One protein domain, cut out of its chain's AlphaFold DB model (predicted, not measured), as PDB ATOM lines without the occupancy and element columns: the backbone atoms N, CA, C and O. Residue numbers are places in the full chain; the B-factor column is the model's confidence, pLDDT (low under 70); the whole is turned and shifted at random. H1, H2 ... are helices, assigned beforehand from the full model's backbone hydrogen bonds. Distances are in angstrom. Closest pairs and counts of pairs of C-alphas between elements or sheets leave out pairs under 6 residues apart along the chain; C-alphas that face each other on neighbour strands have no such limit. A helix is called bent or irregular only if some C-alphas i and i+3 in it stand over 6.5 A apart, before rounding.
ATOM      1  N   ARG A 223      -1.248 -65.711 -54.723       55.00
ATOM      2  CA  ARG A 223      -1.025 -65.435 -53.286       55.00
ATOM      3  C   ARG A 223       0.099 -64.423 -53.044       55.00
ATOM      4  O   ARG A 223       0.023 -63.635 -52.104       55.00
ATOM      5  N   VAL A 224       1.082 -64.386 -53.944       52.78
ATOM      6  CA  VAL A 224       2.200 -63.429 -53.936       52.78
ATOM      7  C   VAL A 224       1.711 -61.981 -54.108       52.78
ATOM      8  O   VAL A 224       2.187 -61.068 -53.441       52.78
ATOM      9  N   ARG A 225       0.680 -61.764 -54.933       50.50
ATOM     10  CA  ARG A 225       0.109 -60.439 -55.219       50.50
ATOM     11  C   ARG A 225      -0.882 -59.977 -54.146       50.50
ATOM     12  O   ARG A 225      -1.074 -58.777 -53.982       50.50
ATOM     13  N   GLY A 226      -1.494 -60.907 -53.408       50.62
ATOM     14  CA  GLY A 226      -2.421 -60.615 -52.305       50.62
ATOM     15  C   GLY A 226      -1.733 -60.205 -50.998       50.62
ATOM     16  O   GLY A 226      -2.268 -59.369 -50.275       50.62
ATOM     17  N   ARG A 227      -0.541 -60.752 -50.705       50.25
ATOM     18  CA  ARG A 227       0.262 -60.358 -49.531       50.25
ATOM     19  C   ARG A 227       0.782 -58.925 -49.674       50.25
ATOM     20  O   ARG A 227       0.658 -58.142 -48.742       50.25
ATOM     21  N   LEU A 228       1.223 -58.557 -50.878       48.97
ATOM     22  CA  LEU A 228       1.576 -57.176 -51.207       48.97
ATOM     23  C   LEU A 228       0.330 -56.269 -51.165       48.97
ATOM     24  O   LEU A 228       0.311 -55.273 -50.458       48.97
ATOM     25  N   ARG A 229      -0.781 -56.652 -51.811       50.41
ATOM     26  CA  ARG A 229      -2.010 -55.832 -51.805       50.41
ATOM     27  C   ARG A 229      -2.635 -55.609 -50.425       50.41
ATOM     28  O   ARG A 229      -3.319 -54.612 -50.284       50.41
ATOM     29  N   ARG A 230      -2.458 -56.489 -49.433       52.03
ATOM     30  CA  ARG A 230      -2.973 -56.247 -48.068       52.03
ATOM     31  C   ARG A 230      -2.080 -55.320 -47.248       52.03
ATOM     32  O   ARG A 230      -2.616 -54.510 -46.507       52.03
ATOM     33  N   LEU A 231      -0.761 -55.383 -47.437       51.09
ATOM     34  CA  LEU A 231       0.178 -54.475 -46.768       51.09
ATOM     35  C   LEU A 231       0.008 -53.020 -47.234       51.09
ATOM     36  O   LEU A 231       0.101 -52.109 -46.420       51.09
ATOM     37  N   PHE A 232      -0.313 -52.804 -48.514       48.66
ATOM     38  CA  PHE A 232      -0.351 -51.461 -49.108       48.66
ATOM     39  C   PHE A 232      -1.728 -50.771 -49.127       48.66
ATOM     40  O   PHE A 232      -1.795 -49.624 -49.549       48.66
ATOM     41  N   ARG A 233      -2.838 -51.421 -48.742       57.84
ATOM     42  CA  ARG A 233      -4.175 -50.974 -49.203       57.84
ATOM     43  C   ARG A 233      -5.108 -50.312 -48.190       57.84
ATOM     44  O   ARG A 233      -6.101 -49.740 -48.620       57.84
ATOM     45  N   SER A 234      -4.816 -50.328 -46.897       57.88
ATOM     46  CA  SER A 234      -5.659 -49.587 -45.943       57.88
ATOM     47  C   SER A 234      -4.821 -48.648 -45.097       57.88
ATOM     48  O   SER A 234      -4.997 -47.435 -45.159       57.88
ATOM     49  N   ASP A 235      -3.806 -49.188 -44.428       56.50
ATOM     50  CA  ASP A 235      -3.087 -48.398 -43.434       56.50
ATOM     51  C   ASP A 235      -1.957 -47.577 -44.051       56.50
ATOM     52  O   ASP A 235      -1.804 -46.402 -43.740       56.50
ATOM     53  N   GLN A 236      -1.201 -48.134 -45.000       64.88
ATOM     54  CA  GLN A 236      -0.082 -47.407 -45.607       64.88
ATOM     55  C   GLN A 236      -0.523 -46.199 -46.439       64.88
ATOM     56  O   GLN A 236       0.141 -45.170 -46.387       64.88
ATOM     57  N   CYS A 237      -1.646 -46.275 -47.162       68.31
ATOM     58  CA  CYS A 237      -2.192 -45.111 -47.867       68.31
ATOM     59  C   CYS A 237      -2.696 -44.044 -46.888       68.31
ATOM     60  O   CYS A 237      -2.428 -42.865 -47.099       68.31
ATOM     61  N   TYR A 238      -3.367 -44.448 -45.804       76.31
ATOM     62  CA  TYR A 238      -3.808 -43.530 -44.756       76.31
ATOM     63  C   TYR A 238      -2.617 -42.824 -44.091       76.31
ATOM     64  O   TYR A 238      -2.564 -41.596 -44.086       76.31
ATOM     65  N   TYR A 239      -1.603 -43.567 -43.635       76.44
ATOM     66  CA  TYR A 239      -0.400 -42.989 -43.027       76.44
ATOM     67  C   TYR A 239       0.453 -42.188 -44.019       76.44
ATOM     68  O   TYR A 239       1.057 -41.197 -43.620       76.44
ATOM     69  N   ALA A 240       0.484 -42.547 -45.307       76.81
ATOM     70  CA  ALA A 240       1.161 -41.750 -46.333       76.81
ATOM     71  C   ALA A 240       0.461 -40.403 -46.565       76.81
ATOM     72  O   ALA A 240       1.126 -39.369 -46.634       76.81
ATOM     73  N   VAL A 241      -0.875 -40.391 -46.637       77.44
ATOM     74  CA  VAL A 241      -1.663 -39.154 -46.751       77.44
ATOM     75  C   VAL A 241      -1.491 -38.302 -45.494       77.44
ATOM     76  O   VAL A 241      -1.116 -37.137 -45.606       77.44
ATOM     77  N   VAL A 242      -1.663 -38.881 -44.304       81.12
ATOM     78  CA  VAL A 242      -1.469 -38.184 -43.023       81.12
ATOM     79  C   VAL A 242      -0.039 -37.644 -42.898       81.12
ATOM     80  O   VAL A 242       0.144 -36.474 -42.570       81.12
ATOM     81  N   GLY A 243       0.976 -38.435 -43.249       85.56
ATOM     82  CA  GLY A 243       2.374 -37.999 -43.267       85.56
ATOM     83  C   GLY A 243       2.622 -36.842 -44.240       85.56
ATOM     84  O   GLY A 243       3.293 -35.871 -43.887       85.56
ATOM     85  N   SER A 244       2.028 -36.878 -45.438       83.94
ATOM     86  CA  SER A 244       2.118 -35.761 -46.390       83.94
ATOM     87  C   SER A 244       1.481 -34.475 -45.847       83.94
ATOM     88  O   SER A 244       2.053 -33.397 -45.985       83.94
ATOM     89  N   ILE A 245       0.348 -34.574 -45.146       83.31
ATOM     90  CA  ILE A 245      -0.315 -33.418 -44.528       83.31
ATOM     91  C   ILE A 245       0.569 -32.831 -43.418       83.31
ATOM     92  O   ILE A 245       0.813 -31.624 -43.389       83.31
ATOM     93  N   ILE A 246       1.111 -33.678 -42.538       92.00
ATOM     94  CA  ILE A 246       1.991 -33.247 -41.440       92.00
ATOM     95  C   ILE A 246       3.252 -32.571 -41.992       92.00
ATOM     96  O   ILE A 246       3.617 -31.479 -41.568       92.00
ATOM     97  N   THR A 247       3.902 -33.167 -42.988       90.81
ATOM     98  CA  THR A 247       5.111 -32.578 -43.589       90.81
ATOM     99  C   THR A 247       4.837 -31.228 -44.251       90.81
ATOM    100  O   THR A 247       5.589 -30.281 -44.026       90.81
ATOM    101  N   ILE A 248       3.737 -31.088 -45.001       86.69
ATOM    102  CA  ILE A 248       3.352 -29.809 -45.616       86.69
ATOM    103  C   ILE A 248       3.088 -28.746 -44.544       86.69
ATOM    104  O   ILE A 248       3.581 -27.624 -44.666       86.69
ATOM    105  N   THR A 249       2.350 -29.080 -43.481       87.81
ATOM    106  CA  THR A 249       2.045 -28.121 -42.401       87.81
ATOM    107  C   THR A 249       3.305 -27.636 -41.686       87.81
ATOM    108  O   THR A 249       3.469 -26.430 -41.507       87.81
ATOM    109  N   VAL A 250       4.240 -28.535 -41.360       94.38
ATOM    110  CA  VAL A 250       5.526 -28.178 -40.737       94.38
ATOM    111  C   VAL A 250       6.352 -27.270 -41.649       94.38
ATOM    112  O   VAL A 250       6.864 -26.247 -41.197       94.38
ATOM    113  N   VAL A 251       6.445 -27.590 -42.944       92.00
ATOM    114  CA  VAL A 251       7.181 -26.760 -43.909       92.00
ATOM    115  C   VAL A 251       6.567 -25.362 -44.015       92.00
ATOM    116  O   VAL A 251       7.300 -24.375 -44.000       92.00
ATOM    117  N   LEU A 252       5.236 -25.248 -44.067       88.50
ATOM    118  CA  LEU A 252       4.557 -23.948 -44.116       88.50
ATOM    119  C   LEU A 252       4.781 -23.123 -42.839       88.50
ATOM    120  O   LEU A 252       5.020 -21.918 -42.937       88.50
ATOM    121  N   MET A 253       4.768 -23.756 -41.663       91.56
ATOM    122  CA  MET A 253       5.088 -23.093 -40.392       91.56
ATOM    123  C   MET A 253       6.530 -22.575 -40.370       91.56
ATOM    124  O   MET A 253       6.756 -21.409 -40.051       91.56
ATOM    125  N   LEU A 254       7.503 -23.396 -40.780       91.75
ATOM    126  CA  LEU A 254       8.912 -22.992 -40.837       91.75
ATOM    127  C   LEU A 254       9.143 -21.833 -41.811       91.75
ATOM    128  O   LEU A 254       9.849 -20.884 -41.476       91.75
ATOM    129  N   VAL A 255       8.521 -21.864 -42.994       91.62
ATOM    130  CA  VAL A 255       8.615 -20.765 -43.969       91.62
ATOM    131  C   VAL A 255       8.017 -19.472 -43.407       91.62
ATOM    132  O   VAL A 255       8.607 -18.408 -43.588       91.62
ATOM    133  N   GLY A 256       6.888 -19.550 -42.694       88.50
ATOM    134  CA  GLY A 256       6.281 -18.398 -42.026       88.50
ATOM    135  C   GLY A 256       7.190 -17.789 -40.956       88.50
ATOM    136  O   GLY A 256       7.402 -16.577 -40.950       88.50
ATOM    137  N   ILE A 257       7.791 -18.630 -40.109       90.94
ATOM    138  CA  ILE A 257       8.736 -18.200 -39.067       90.94
ATOM    139  C   ILE A 257       9.970 -17.547 -39.697       90.94
ATOM    140  O   ILE A 257      10.351 -16.446 -39.308       90.94
ATOM    141  N   LEU A 258      10.571 -18.179 -40.709       87.50
ATOM    142  CA  LEU A 258      11.740 -17.631 -41.399       87.50
ATOM    143  C   LEU A 258      11.424 -16.295 -42.074       87.50
ATOM    144  O   LEU A 258      12.209 -15.358 -41.959       87.50
ATOM    145  N   ALA A 259      10.268 -16.166 -42.729       85.44
ATOM    146  CA  ALA A 259       9.847 -14.895 -43.305       85.44
ATOM    147  C   ALA A 259       9.688 -13.819 -42.218       85.44
ATOM    148  O   ALA A 259      10.239 -12.729 -42.354       85.44
ATOM    149  N   PHE A 260       9.005 -14.129 -41.115       84.75
ATOM    150  CA  PHE A 260       8.762 -13.172 -40.036       84.75
ATOM    151  C   PHE A 260      10.039 -12.739 -39.306       84.75
ATOM    152  O   PHE A 260      10.145 -11.586 -38.911       84.75
ATOM    153  N   VAL A 261      11.027 -13.627 -39.158       84.38
ATOM    154  CA  VAL A 261      12.303 -13.316 -38.493       84.38
ATOM    155  C   VAL A 261      13.283 -12.610 -39.436       84.38
ATOM    156  O   VAL A 261      14.005 -11.708 -39.015       84.38
ATOM    157  N   ILE A 262      13.330 -12.982 -40.717       76.56
ATOM    158  CA  ILE A 262      14.296 -12.416 -41.672       76.56
ATOM    159  C   ILE A 262      13.854 -11.030 -42.163       76.56
ATOM    160  O   ILE A 262      14.690 -10.137 -42.282       76.56
ATOM    161  N   ILE A 263      12.558 -10.807 -42.411       69.75
ATOM    162  CA  ILE A 263      12.038  -9.525 -42.928       69.75
ATOM    163  C   ILE A 263      12.429  -8.309 -42.058       69.75
ATOM    164  O   ILE A 263      12.963  -7.353 -42.622       69.75
ATOM    165  N   PRO A 264      12.247  -8.300 -40.724       70.12
ATOM    166  CA  PRO A 264      12.643  -7.160 -39.897       70.12
ATOM    167  C   PRO A 264      14.169  -7.019 -39.781       70.12
ATOM    168  O   PRO A 264      14.677  -5.903 -39.770       70.12
TER     169      PRO A 264
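This is residues 223 to 264 of the 404 residues of the protein "Ring finger protein 183" of Amphiprion ocellaris (UniProt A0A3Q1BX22). One long, nearly straight helix, H2, makes most of a thin rod, and a short helix, H1, continues its length at one end after a tight link. Nothing folds back along the rod. The printed part has 42 residues with two named helices, H1 then H2, and no named strand, an all-helix class. It is extended, with a radius of gyration of the C-alphas of 18.0 A and spans of 61 by 12 by 6 A.

Find C-alpha 223 at (-1.025, -65.435, -53.286); from there H1 runs through residues 223 to 231. Next find C-alpha 235 at (-3.087, -48.398, -43.434), where H2, residues 235 to 264, begins; it runs 44.3 A to C-alpha 264 at (12.643, -7.160, -39.897). H2 is neither bent nor irregular, but only just: C-alphas 261 and 264 are 6.3 A apart.

H1 and H2 meet only through their link, residues 232 to 234. Look at the backbone O i to N i+4 pairs: 4 of 5 in H1 and 25 of 26 in H2 are within hydrogen-bond range.

The C-alphas farthest apart, those of Arg 223 and Pro 264, are 61.3 A apart. Residues 223 to 264 stand free, and the printed part has no cut. In the B-factor column, residues 223 to 237 and residue 263 are under 70; the mean pLDDT of the printed part is 73.9.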